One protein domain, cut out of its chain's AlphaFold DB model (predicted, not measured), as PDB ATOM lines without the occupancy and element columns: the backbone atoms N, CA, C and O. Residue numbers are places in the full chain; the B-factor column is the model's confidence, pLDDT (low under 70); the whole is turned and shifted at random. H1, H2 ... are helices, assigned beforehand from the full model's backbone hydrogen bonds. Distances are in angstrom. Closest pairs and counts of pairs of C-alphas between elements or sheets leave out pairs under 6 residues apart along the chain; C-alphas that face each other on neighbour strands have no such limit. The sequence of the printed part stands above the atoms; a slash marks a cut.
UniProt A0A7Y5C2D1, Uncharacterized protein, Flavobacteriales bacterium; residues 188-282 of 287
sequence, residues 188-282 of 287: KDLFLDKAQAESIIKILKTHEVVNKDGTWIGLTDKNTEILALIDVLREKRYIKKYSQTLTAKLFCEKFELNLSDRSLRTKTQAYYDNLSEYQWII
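What this domain is: This is residues 188 to 282 of the 287 residues of an uncharacterized protein of Flavobacteriales bacterium (UniProt A0A7Y5C2D1). Helix H2 lies in the middle, with H3 crossing it on one side and H4 crossing it on the other, and H1 stands off to the side with one end near the end of H4. Two long links without a named element, residues 207 to 221 and residues 255 to 268, join H1 to H2 and H3 to H4. The printed part has 95 residues with four named helices, H1, H2, H3 and H4 in that order, and no named strand; the class is all helix. The whole is compact, with a radius of gyration of the C-alphas of 12.1 A, and rounded, with spans of 31 by 27 by 24 A.

Where its parts are: The printed part begins at Lys 188. H1 holds residues 194 to 206 and is 19.1 A long from first to last C-alpha; C-alpha 194 is at (82.083, 69.306, 29.102). H2, the longest helix by residues, holds residues 222 to 235 and is 20.3 A long, from C-alpha 222 at (94.814, 49.501, 21.349). H3 holds residues 244 to 254 and is 15.1 A long. H4 holds residues 269 to 281 and is 18.7 A long; its last C-alpha, 281, is at (89.460, 62.203, 12.577).

How they stand to each other: H1 touches no helix. H1 and H4 are close but not clearly touching; their closest C-alphas, those of Ile 203 and Ile 281, are 7.4 A apart. Their lines are about perpendicular, but only just, at 73 degrees. H1 is apart from H2 and from H3. H2 touches H3 with residues 226 to 230 alone, and the closest C-alphas, those of Ile 226 and Ala 248, are 7.0 A apart. H2 and H3 run opposite ways at a steep tilt of 66 degrees. H2 also touches H4, with 20 pairs of C-alphas within 8 A; the closest, those of Ala 228 and Leu 275, are 4.6 A apart. H2 and H4 run the same way at a steep tilt of 50 degrees. H3 and H4 are apart. In H3 and H4 every O i to N i+4 pair is within hydrogen-bond range; in H1 it is 8 of 9 and in H2 8 of 10.

The domain as a whole: The two C-alphas farthest apart, those of Ala 195 and Gln 269, are 32.4 A from each other. The printed part has no cut. The links from H1 to H2, with 15 residues, and from H3 to H4, with 14 residues, are long; the link from H2 to H3, with 8 residues, is short. The mean pLDDT of the printed part of this predicted model is 80.7, and 15 printed residues are under 70, namely residues 218 to 223 and residues 258 to 266.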
ATOM      1  N   LYS A 188      84.934  63.470  31.863       87.12
ATOM      2  CA  LYS A 188      84.467  64.829  31.532       87.12
ATOM      3  C   LYS A 188      85.300  65.932  32.185       87.12
ATOM      4  O   LYS A 188      85.307  67.053  31.690       87.12
ATOM      5  N   ASP A 189      85.995  65.628  33.277       85.56
ATOM      6  CA  ASP A 189      86.801  66.602  34.013       85.56
ATOM      7  C   ASP A 189      88.130  66.903  33.294       85.56
ATOM      8  O   ASP A 189      88.732  67.959  33.535       85.56
ATOM      9  N   LEU A 190      88.553  66.013  32.381       87.00
ATOM     10  CA  LEU A 190      89.712  66.215  31.509       87.00
ATOM     11  C   LEU A 190      89.496  67.359  30.525       87.00
ATOM     12  O   LEU A 190      90.458  68.042  30.184       87.00
ATOM     13  N   PHE A 191      88.261  67.582  30.087       88.44
ATOM     14  CA  PHE A 191      87.959  68.547  29.042       88.44
ATOM     15  C   PHE A 191      87.913  69.976  29.586       88.44
ATOM     16  O   PHE A 191      87.565  70.218  30.750       88.44
ATOM     17  N   LEU A 192      88.302  70.933  28.742       83.56
ATOM     18  CA  LEU A 192      88.108  72.356  29.021       83.56
ATOM     19  C   LEU A 192      86.618  72.702  29.033       83.56
ATOM     20  O   LEU A 192      86.173  73.411  29.934       83.56
ATOM     21  N   ASP A 193      85.855  72.122  28.106       83.88
ATOM     22  CA  ASP A 193      84.399  72.193  28.057       83.88
ATOM     23  C   ASP A 193      83.779  70.784  28.094       83.88
ATOM     24  O   ASP A 193      84.140  69.885  27.335       83.88
ATOM     25  N   LYS A 194      82.797  70.583  28.978       82.19
ATOM     26  CA  LYS A 194      82.083  69.306  29.102       82.19
ATOM     27  C   LYS A 194      81.301  68.946  27.836       82.19
ATOM     28  O   LYS A 194      81.090  67.756  27.612       82.19
ATOM     29  N   ALA A 195      80.891  69.920  27.020       83.81
ATOM     30  CA  ALA A 195      80.248  69.654  25.733       83.81
ATOM     31  C   ALA A 195      81.229  69.027  24.728       83.81
ATOM     32  O   ALA A 195      80.858  68.103  24.005       83.81
ATOM     33  N   GLN A 196      82.505  69.433  24.754       85.12
ATOM     34  CA  GLN A 196      83.552  68.830  23.919       85.12
ATOM     35  C   GLN A 196      83.740  67.343  24.236       85.12
ATOM     36  O   GLN A 196      83.941  66.550  23.322       85.12
ATOM     37  N   ALA A 197      83.601  66.946  25.504       87.12
ATOM     38  CA  ALA A 197      83.689  65.541  25.901       87.12
ATOM     39  C   ALA A 197      82.650  64.661  25.180       87.12
ATOM     40  O   ALA A 197      82.955  63.525  24.823       87.12
ATOM     41  N   GLU A 198      81.438  65.180  24.959       87.69
ATOM     42  CA  GLU A 198      80.378  64.482  24.219       87.69
ATOM     43  C   GLU A 198      80.604  64.558  22.704       87.69
ATOM     44  O   GLU A 198      80.436  63.557  22.007       87.69
ATOM     45  N   SER A 199      81.045  65.712  22.189       89.25
ATOM     46  CA  SER A 199      81.366  65.872  20.764       89.25
ATOM     47  C   SER A 199      82.475  64.923  20.314       89.25
ATOM     48  O   SER A 199      82.335  64.290  19.271       89.25
ATOM     49  N   ILE A 200      83.535  64.753  21.113       89.81
ATOM     50  CA  ILE A 200      84.614  63.801  20.815       89.81
ATOM     51  C   ILE A 200      84.087  62.366  20.802       89.81
ATOM     52  O   ILE A 200      84.387  61.627  19.872       89.81
ATOM     53  N   ILE A 201      83.241  61.972  21.760       88.25
ATOM     54  CA  ILE A 201      82.619  60.636  21.741       88.25
ATOM     55  C   ILE A 201      81.788  60.443  20.468       88.25
ATOM     56  O   ILE A 201      81.849  59.381  19.851       88.25
ATOM     57  N   LYS A 202      81.019  61.455  20.055       88.75
ATOM     58  CA  LYS A 202      80.213  61.386  18.831       88.75
ATOM     59  C   LYS A 202      81.088  61.224  17.587       88.75
ATOM     60  O   LYS A 202      80.775  60.376  16.761       88.75
ATOM     61  N   ILE A 203      82.185  61.978  17.490       89.81
ATOM     62  CA  ILE A 203      83.157  61.871  16.392       89.81
ATOM     63  C   ILE A 203      83.762  60.466  16.343       89.81
ATOM     64  O   ILE A 203      83.710  59.817  15.304       89.81
ATOM     65  N   LEU A 204      84.251  59.954  17.476       89.50
ATOM     66  CA  LEU A 204      84.841  58.613  17.548       89.50
ATOM     67  C   LEU A 204      83.845  57.511  17.155       89.50
ATOM     68  O   LEU A 204      84.243  56.519  16.552       89.50
ATOM     69  N   LYS A 205      82.547  57.687  17.443       88.88
ATOM     70  CA  LYS A 205      81.488  56.777  16.970       88.88
ATOM     71  C   LYS A 205      81.238  56.889  15.467       88.88
ATOM     72  O   LYS A 205      81.014  55.876  14.819       88.88
ATOM     73  N   THR A 206      81.242  58.102  14.912       88.44
ATOM     74  CA  THR A 206      81.050  58.330  13.469       88.44
ATOM     75  C   THR A 206      82.168  57.712  12.637       88.44
ATOM     76  O   THR A 206      81.896  57.215  11.551       88.44
ATOM     77  N   HIS A 207      83.394  57.714  13.156       86.94
ATOM     78  CA  HIS A 207      84.566  57.134  12.501       86.94
ATOM     79  C   HIS A 207      84.845  55.683  12.915       86.94
ATOM     80  O   HIS A 207      85.940  55.194  12.673       86.94
ATOM     81  N   GLU A 208      83.888  55.011  13.565       86.75
ATOM     82  CA  GLU A 208      84.011  53.598  13.952       86.75
ATOM     83  C   GLU A 208      85.283  53.288  14.768       86.75
ATOM     84  O   GLU A 208      85.830  52.195  14.712       86.75
ATOM     85  N   VAL A 209      85.745  54.240  15.584       85.81
ATOM     86  CA  VAL A 209      86.800  54.011  16.589       85.81
ATOM     87  C   VAL A 209      86.198  53.420  17.870       85.81
ATOM     88  O   VAL A 209      86.838  52.670  18.613       85.81
ATOM     89  N   VAL A 210      84.932  53.755  18.134       87.00
ATOM     90  CA  VAL A 210      84.167  53.330  19.308       87.00
ATOM     91  C   VAL A 210      82.794  52.822  18.865       87.00
ATOM     92  O   VAL A 210      82.114  53.463  18.063       87.00
ATOM     93  N   ASN A 211      82.350  51.698  19.427       83.81
ATOM     94  CA  ASN A 211      81.032  51.121  19.173       83.81
ATOM     95  C   ASN A 211      79.882  52.018  19.673       83.81
ATOM     96  O   ASN A 211      80.052  52.972  20.443       83.81
ATOM     97  N   LYS A 212      78.646  51.685  19.271       82.12
ATOM     98  CA  LYS A 212      77.431  52.406  19.705       82.12
ATOM     99  C   LYS A 212      77.272  52.447  21.229       82.12
ATOM    100  O   LYS A 212      76.818  53.468  21.751       82.12
ATOM    101  N   ASP A 213      77.675  51.381  21.912       82.44
ATOM    102  CA  ASP A 213      77.672  51.225  23.373       82.44
ATOM    103  C   ASP A 213      78.776  52.036  24.082       82.44
ATOM    104  O   ASP A 213      78.648  52.328  25.268       82.44
ATOM    105  N   GLY A 214      79.794  52.510  23.357       74.62
ATOM    106  CA  GLY A 214      80.924  53.244  23.928       74.62
ATOM    107  C   GLY A 214      82.190  52.408  24.126       74.62
ATOM    108  O   GLY A 214      83.176  52.956  24.617       74.62
ATOM    109  N   THR A 215      82.185  51.139  23.716       82.62
ATOM    110  CA  THR A 215      83.339  50.238  23.806       82.62
ATOM    111  C   THR A 215      84.353  50.531  22.701       82.62
ATOM    112  O   THR A 215      83.981  50.725  21.542       82.62
ATOM    113  N   TRP A 216      85.645  50.548  23.034       83.38
ATOM    114  CA  TRP A 216      86.711  50.768  22.053       83.38
ATOM    115  C   TRP A 216      86.843  49.602  21.070       83.38
ATOM    116  O   TRP A 216      87.099  48.463  21.479       83.38
ATOM    117  N   ILE A 217      86.749  49.904  19.777       80.94
ATOM    118  CA  ILE A 217      87.045  48.949  18.700       80.94
ATOM    119  C   ILE A 217      88.408  49.223  18.063       80.94
ATOM    120  O   ILE A 217      89.101  48.261  17.738       80.94
ATOM    121  N   GLY A 218      88.856  50.483  18.066       65.88
ATOM    122  CA  GLY A 218      90.176  50.890  17.585       65.88
ATOM    123  C   GLY A 218      90.348  50.730  16.077       65.88
ATOM    124  O   GLY A 218      89.464  50.228  15.390       65.88
ATOM    125  N   LEU A 219      91.495  51.160  15.562       61.16
ATOM    126  CA  LEU A 219      91.873  51.039  14.149       61.16
ATOM    127  C   LEU A 219      92.940  49.934  13.940       61.16
ATOM    128  O   LEU A 219      93.067  49.376  12.855       61.16
ATOM    129  N   THR A 220      93.688  49.608  15.000       60.28
ATOM    130  CA  THR A 220      94.937  48.835  15.111       60.28
ATOM    131  C   THR A 220      95.228  48.481  16.603       60.28
ATOM    132  O   THR A 220      94.310  48.218  17.383       60.28
ATOM    133  N   ASP A 221      96.503  48.423  17.038       66.50
ATOM    134  CA  ASP A 221      96.893  48.111  18.424       66.50
ATOM    135  C   ASP A 221      96.385  49.157  19.434       66.50
ATOM    136  O   ASP A 221      96.803  50.319  19.445       66.50
ATOM    137  N   LYS A 222      95.552  48.686  20.371       68.00
ATOM    138  CA  LYS A 222      94.814  49.501  21.349       68.00
ATOM    139  C   LYS A 222      95.699  50.389  22.233       68.00
ATOM    140  O   LYS A 222      95.219  51.398  22.743       68.00
ATOM    141  N   ASN A 223      96.971  50.043  22.450       68.25
ATOM    142  CA  ASN A 223      97.844  50.808  23.349       68.25
ATOM    143  C   ASN A 223      98.342  52.095  22.698       68.25
ATOM    144  O   ASN A 223      98.318  53.168  23.302       68.25
ATOM    145  N   THR A 224      98.813  51.970  21.459       71.94
ATOM    146  CA  THR A 224      99.419  53.083  20.724       71.94
ATOM    147  C   THR A 224      98.388  54.134  20.327       71.94
ATOM    148  O   THR A 224      98.691  55.327  20.329       71.94
ATOM    149  N   GLU A 225      97.145  53.711  20.109       78.56
ATOM    150  CA  GLU A 225      96.043  54.585  19.724       78.56
ATOM    151  C   GLU A 225      95.571  55.525  20.818       78.56
ATOM    152  O   GLU A 225      95.354  56.704  20.553       78.56
ATOM    153  N   ILE A 226      95.428  55.039  22.056       83.50
ATOM    154  CA  ILE A 226      95.001  55.903  23.162       83.50
ATOM    155  C   ILE A 226      96.026  57.014  23.376       83.50
ATOM    156  O   ILE A 226      95.659  58.165  23.606       83.50
ATOM    157  N   LEU A 227      97.318  56.683  23.297       84.31
ATOM    158  CA  LEU A 227      98.385  57.668  23.441       84.31
ATOM    159  C   LEU A 227      98.346  58.696  22.307       84.31
ATOM    160  O   LEU A 227      98.470  59.889  22.580       84.31
ATOM    161  N   ALA A 228      98.144  58.243  21.068       85.06
ATOM    162  CA  ALA A 228      98.005  59.112  19.908       85.06
ATOM    163  C   ALA A 228      96.799  60.054  20.057       85.06
ATOM    164  O   ALA A 228      96.955  61.270  19.967       85.06
ATOM    165  N   LEU A 229      95.623  59.522  20.406       88.31
ATOM    166  CA  LEU A 229      94.414  60.310  20.646       88.31
ATOM    167  C   LEU A 229      94.611  61.342  21.769       88.31
ATOM    168  O   LEU A 229      94.211  62.496  21.625       88.31
ATOM    169  N   ILE A 230      95.247  60.961  22.883       88.94
ATOM    170  CA  ILE A 230      95.549  61.889  23.985       88.94
ATOM    171  C   ILE A 230      96.430  63.044  23.507       88.94
ATOM    172  O   ILE A 230      96.162  64.196  23.863       88.94
ATOM    173  N   ASP A 231      97.471  62.757  22.728       86.88
ATOM    174  CA  ASP A 231      98.387  63.785  22.241       86.88
ATOM    175  C   ASP A 231      97.688  64.718  21.231       86.88
ATOM    176  O   ASP A 231      97.814  65.936  21.377       86.88
ATOM    177  N   VAL A 232      96.825  64.206  20.338       88.31
ATOM    178  CA  VAL A 232      95.990  65.047  19.450       88.31
ATOM    179  C   VAL A 232      95.047  65.954  20.241       88.31
ATOM    180  O   VAL A 232      94.966  67.157  19.988       88.31
ATOM    181  N   LEU A 233      94.340  65.415  21.238       89.31
ATOM    182  CA  LEU A 233      93.403  66.199  22.049       89.31
ATOM    183  C   LEU A 233      94.113  67.281  22.882       89.31
ATOM    184  O   LEU A 233      93.511  68.313  23.191       89.31
ATOM    185  N   ARG A 234      95.383  67.065  23.247       88.19
ATOM    186  CA  ARG A 234      96.231  68.070  23.912       88.19
ATOM    187  C   ARG A 234      96.721  69.134  22.947       88.19
ATOM    188  O   ARG A 234      96.669  70.312  23.294       88.19
ATOM    189  N   GLU A 235      97.185  68.729  21.769       85.56
ATOM    190  CA  GLU A 235      97.649  69.632  20.716       85.56
ATOM    191  C   GLU A 235      96.533  70.604  20.310       85.56
ATOM    192  O   GLU A 235      96.724  71.820  20.342       85.56
ATOM    193  N   LYS A 236      95.324  70.072  20.091       84.31
ATOM    194  CA  LYS A 236      94.104  70.841  19.785       84.31
ATOM    195  C   LYS A 236      93.472  71.531  20.998       84.31
ATOM    196  O   LYS A 236      92.449  72.195  20.874       84.31
ATOM    197  N   ARG A 237      94.087  71.411  22.180       86.31
ATOM    198  CA  ARG A 237      93.668  72.056  23.436       86.31
ATOM    199  C   ARG A 237      92.236  71.725  23.880       86.31
ATOM    200  O   ARG A 237      91.609  72.553  24.524       86.31
ATOM    201  N   TYR A 238      91.716  70.530  23.613       85.06
ATOM    202  CA  TYR A 238      90.410  70.115  24.156       85.06
ATOM    203  C   TYR A 238      90.488  69.627  25.593       85.06
ATOM    204  O   TYR A 238      89.544  69.800  26.367       85.06
ATOM    205  N   ILE A 239      91.616  69.017  25.960       86.69
ATOM    206  CA  ILE A 239      91.840  68.512  27.310       86.69
ATOM    207  C   ILE A 239      92.911  69.315  28.038       86.69
ATOM    208  O   ILE A 239      93.896  69.786  27.471       86.69
ATOM    209  N   LYS A 240      92.711  69.462  29.343       83.19
ATOM    210  CA  LYS A 240      93.655  70.085  30.266       83.19
ATOM    211  C   LYS A 240      94.945  69.263  30.341       83.19
ATOM    212  O   LYS A 240      94.956  68.038  30.206       83.19
ATOM    213  N   LYS A 241      96.053  69.949  30.620       79.81
ATOM    214  CA  LYS A 241      97.377  69.329  30.730       79.81
ATOM    215  C   LYS A 241      97.541  68.622  32.082       79.81
ATOM    216  O   LYS A 241      97.941  69.243  33.063       79.81
ATOM    217  N   TYR A 242      97.250  67.323  32.113       82.31
ATOM    218  CA  TYR A 242      97.506  66.429  33.251       82.31
ATOM    219  C   TYR A 242      98.615  65.418  32.950       82.31
ATOM    220  O   TYR A 242      99.112  65.354  31.824       82.31
ATOM    221  N   SER A 243      99.032  64.625  33.946       79.88
ATOM    222  CA  SER A 243      99.997  63.550  33.698       79.88
ATOM    223  C   SER A 243      99.436  62.573  32.660       79.88
ATOM    224  O   SER A 243      98.228  62.318  32.601       79.88
ATOM    225  N   GLN A 244     100.307  62.064  31.789       77.75
ATOM    226  CA  GLN A 244      99.914  61.130  30.732       77.75
ATOM    227  C   GLN A 244      99.290  59.863  31.316       77.75
ATOM    228  O   GLN A 244      98.241  59.455  30.841       77.75
ATOM    229  N   THR A 245      99.839  59.342  32.415       77.75
ATOM    230  CA  THR A 245      99.293  58.187  33.139       77.75
ATOM    231  C   THR A 245      97.879  58.431  33.665       77.75
ATOM    232  O   THR A 245      97.003  57.606  33.439       77.75
ATOM    233  N   LEU A 246      97.615  59.573  34.320       82.62
ATOM    234  CA  LEU A 246      96.267  59.886  34.821       82.62
ATOM    235  C   LEU A 246      95.272  60.046  33.670       82.62
ATOM    236  O   LEU A 246      94.146  59.563  33.747       82.62
ATOM    237  N   THR A 247      95.704  60.721  32.605       86.19
ATOM    238  CA  THR A 247      94.879  60.923  31.411       86.19
ATOM    239  C   THR A 247      94.549  59.568  30.784       86.19
ATOM    240  O   THR A 247      93.381  59.251  30.613       86.19
ATOM    241  N   ALA A 248      95.557  58.730  30.542       83.88
ATOM    242  CA  ALA A 248      95.394  57.396  29.979       83.88
ATOM    243  C   ALA A 248      94.503  56.503  30.845       83.88
ATOM    244  O   ALA A 248      93.613  55.858  30.310       83.88
ATOM    245  N   LYS A 249      94.654  56.531  32.174       83.69
ATOM    246  CA  LYS A 249      93.788  55.778  33.087       83.69
ATOM    247  C   LYS A 249      92.314  56.153  32.921       83.69
ATOM    248  O   LYS A 249      91.474  55.272  32.794       83.69
ATOM    249  N   LEU A 250      92.001  57.447  32.863       87.69
ATOM    250  CA  LEU A 250      90.628  57.929  32.676       87.69
ATOM    251  C   LEU A 250      90.071  57.615  31.277       87.69
ATOM    252  O   LEU A 250      88.865  57.427  31.134       87.69
ATOM    253  N   PHE A 251      90.926  57.545  30.252       87.94
ATOM    254  CA  PHE A 251      90.552  57.041  28.925       87.94
ATOM    255  C   PHE A 251      90.247  55.542  28.983       87.94
ATOM    256  O   PHE A 251      89.196  55.118  28.510       87.94
ATOM    257  N   CYS A 252      91.117  54.755  29.616       83.44
ATOM    258  CA  CYS A 252      90.916  53.321  29.774       83.44
ATOM    259  C   CYS A 252      89.627  53.009  30.541       83.44
ATOM    260  O   CYS A 252      88.841  52.181  30.097       83.44
ATOM    261  N   GLU A 253      89.358  53.729  31.632       84.44
ATOM    262  CA  GLU A 253      88.096  53.624  32.373       84.44
ATOM    263  C   GLU A 253      86.888  54.017  31.512       84.44
ATOM    264  O   GLU A 253      85.849  53.368  31.576       84.44
ATOM    265  N   LYS A 254      87.002  55.072  30.691       88.25
ATOM    266  CA  LYS A 254      85.886  55.553  29.865       88.25
ATOM    267  C   LYS A 254      85.500  54.585  28.749       88.25
ATOM    268  O   LYS A 254      84.318  54.517  28.410       88.25
ATOM    269  N   PHE A 255      86.489  53.927  28.160       84.94
ATOM    270  CA  PHE A 255      86.326  53.069  26.989       84.94
ATOM    271  C   PHE A 255      86.442  51.573  27.315       84.94
ATOM    272  O   PHE A 255      86.544  50.760  26.398       84.94
ATOM    273  N   GLU A 256      86.432  51.227  28.608       80.56
ATOM    274  CA  GLU A 256      86.496  49.856  29.135       80.56
ATOM    275  C   GLU A 256      87.716  49.065  28.626       80.56
ATOM    276  O   GLU A 256      87.650  47.886  28.280       80.56
ATOM    277  N   LEU A 257      88.869  49.734  28.583       78.00
ATOM    278  CA  LEU A 257      90.131  49.164  28.123       78.00
ATOM    279  C   LEU A 257      90.957  48.653  29.304       78.00
ATOM    280  O   LEU A 257      91.157  49.355  30.294       78.00
ATOM    281  N   ASN A 258      91.495  47.442  29.169       69.62
ATOM    282  CA  ASN A 258      92.399  46.847  30.150       69.62
ATOM    283  C   ASN A 258      93.837  46.881  29.612       69.62
ATOM    284  O   ASN A 258      94.265  45.964  28.911       69.62
ATOM    285  N   LEU A 259      94.552  47.977  29.881       66.81
ATOM    286  CA  LEU A 259      95.934  48.173  29.437       66.81
ATOM    287  C   LEU A 259      96.905  48.158  30.618       66.81
ATOM    288  O   LEU A 259      96.604  48.688  31.687       66.81
ATOM    289  N   SER A 260      98.098  47.598  30.412       63.19
ATOM    290  CA  SER A 260      99.160  47.629  31.422       63.19
ATOM    291  C   SER A 260      99.874  48.989  31.448       63.19
ATOM    292  O   SER A 260     100.114  49.586  30.398       63.19
ATOM    293  N   ASP A 261     100.317  49.446  32.623       57.19
ATOM    294  CA  ASP A 261     101.091  50.696  32.769       57.19
ATOM    295  C   ASP A 261     102.400  50.702  31.958       57.19
ATOM    296  O   ASP A 261     102.912  51.763  31.585       57.19
ATOM    297  N   ARG A 262     102.951  49.515  31.664       56.56
ATOM    298  CA  ARG A 262     104.135  49.336  30.810       56.56
ATOM    299  C   ARG A 262     103.825  49.650  29.343       56.56
ATOM    300  O   ARG A 262     104.693  50.170  28.646       56.56
ATOM    301  N   SER A 263     102.597  49.388  28.898       56.62
ATOM    302  CA  SER A 263     102.139  49.614  27.522       56.62
ATOM    303  C   SER A 263     101.961  51.097  27.179       56.62
ATOM    304  O   SER A 263     101.971  51.461  26.009       56.62
ATOM    305  N   LEU A 264     101.846  51.970  28.186       59.34
ATOM    306  CA  LEU A 264     101.614  53.410  28.019       59.34
ATOM    307  C   LEU A 264     102.900  54.238  27.819       59.34
ATOM    308  O   LEU A 264     102.838  55.467  27.784       59.34
ATOM    309  N   ARG A 265     104.074  53.590  27.734       58.00
ATOM    310  CA  ARG A 265     105.393  54.258  27.720       58.00
ATOM    311  C   ARG A 265     106.162  54.138  26.403       58.00
ATOM    312  O   ARG A 265     107.183  54.802  26.251       58.00
ATOM    313  N   THR A 266     105.690  53.330  25.457       61.81
ATOM    314  CA  THR A 266     106.434  53.025  24.228       61.81
ATOM    315  C   THR A 266     105.739  53.639  23.015       61.81
ATOM    316  O   THR A 266     104.636  53.232  22.663       61.81
ATOM    317  N   LYS A 267     106.391  54.606  22.357       70.81
ATOM    318  CA  LYS A 267     105.941  55.165  21.072       70.81
ATOM    319  C   LYS A 267     106.583  54.375  19.927       70.81
ATOM    320  O   LYS A 267     107.748  54.588  19.612       70.81
ATOM    321  N   THR A 268     105.847  53.418  19.368       74.94
ATOM    322  CA  THR A 268     106.263  52.616  18.201       74.94
ATOM    323  C   THR A 268     105.873  53.311  16.887       74.94
ATOM    324  O   THR A 268     105.230  54.356  16.914       74.94
ATOM    325  N   GLN A 269     106.217  52.742  15.727       75.00
ATOM    326  CA  GLN A 269     105.757  53.270  14.431       75.00
ATOM    327  C   GLN A 269     104.221  53.364  14.358       75.00
ATOM    328  O   GLN A 269     103.692  54.402  13.978       75.00
ATOM    329  N   ALA A 270     103.518  52.351  14.877       72.81
ATOM    330  CA  ALA A 270     102.058  52.339  14.960       72.81
ATOM    331  C   ALA A 270     101.484  53.541  15.737       72.81
ATOM    332  O   ALA A 270     100.394  54.009  15.430       72.81
ATOM    333  N   TYR A 271     102.211  54.097  16.717       83.06
ATOM    334  CA  TYR A 271     101.784  55.332  17.384       83.06
ATOM    335  C   TYR A 271     101.764  56.527  16.418       83.06
ATOM    336  O   TYR A 271     100.827  57.316  16.464       83.06
ATOM    337  N   TYR A 272     102.778  56.678  15.559       80.12
ATOM    338  CA  TYR A 272     102.866  57.812  14.632       80.12
ATOM    339  C   TYR A 272     101.859  57.699  13.485       80.12
ATOM    340  O   TYR A 272     101.278  58.709  13.079       80.12
ATOM    341  N   ASP A 273     101.604  56.475  13.023       80.06
ATOM    342  CA  ASP A 273     100.571  56.198  12.026       80.06
ATOM    343  C   ASP A 273      99.189  56.587  12.590       80.06
ATOM    344  O   ASP A 273      98.460  57.377  11.989       80.06
ATOM    345  N   ASN A 274      98.891  56.165  13.825       81.62
ATOM    346  CA  ASN A 274      97.658  56.531  14.525       81.62
ATOM    347  C   ASN A 274      97.567  58.026  14.871       81.62
ATOM    348  O   ASN A 274      96.477  58.592  14.860       81.62
ATOM    349  N   LEU A 275      98.683  58.690  15.185       84.62
ATOM    350  CA  LEU A 275      98.702  60.132  15.458       84.62
ATOM    351  C   LEU A 275      98.206  60.924  14.244       84.62
ATOM    352  O   LEU A 275      97.365  61.807  14.397       84.62
ATOM    353  N   SER A 276      98.695  60.564  13.056       82.75
ATOM    354  CA  SER A 276      98.304  61.191  11.790       82.75
ATOM    355  C   SER A 276      96.814  60.978  11.502       82.75
ATOM    356  O   SER A 276      96.103  61.918  11.149       82.75
ATOM    357  N   GLU A 277      96.322  59.764  11.742       84.38
ATOM    358  CA  GLU A 277      94.914  59.407  11.563       84.38
ATOM    359  C   GLU A 277      94.000  60.179  12.532       84.38
ATOM    360  O   GLU A 277      93.014  60.792  12.123       84.38
ATOM    361  N   TYR A 278      94.356  60.265  13.819       86.12
ATOM    362  CA  TYR A 278      93.572  61.030  14.794       86.12
ATOM    363  C   TYR A 278      93.593  62.538  14.539       86.12
ATOM    364  O   TYR A 278      92.603  63.212  14.832       86.12
ATOM    365  N   GLN A 279      94.672  63.092  13.981       86.69
ATOM    366  CA  GLN A 279      94.696  64.496  13.562       86.69
ATOM    367  C   GLN A 279      93.663  64.780  12.461       86.69
ATOM    368  O   GLN A 279      93.097  65.876  12.442       86.69
ATOM    369  N   TRP A 280      93.384  63.796  11.599       85.50
ATOM    370  CA  TRP A 280      92.338  63.866  10.580       85.50
ATOM    371  C   TRP A 280      90.934  63.629  11.160       85.50
ATOM    372  O   TRP A 280      90.034  64.438  10.926       85.50
ATOM    373  N   ILE A 281      90.754  62.576  11.969       84.88
ATOM    374  CA  ILE A 281      89.460  62.203  12.577       84.88
ATOM    375  C   ILE A 281      88.942  63.286  13.527       84.88
ATOM    376  O   ILE A 281      87.734  63.485  13.632       84.88
ATOM    377  N   ILE A 282      89.830  63.967  14.256       85.50
ATOM    378  CA  ILE A 282      89.458  64.984  15.238       85.50
ATOM    379  C   ILE A 282      89.548  66.378  14.592       85.50
ATOM    380  O   ILE A 282      90.611  67.004  14.632       85.50
TER     381      ILE A 282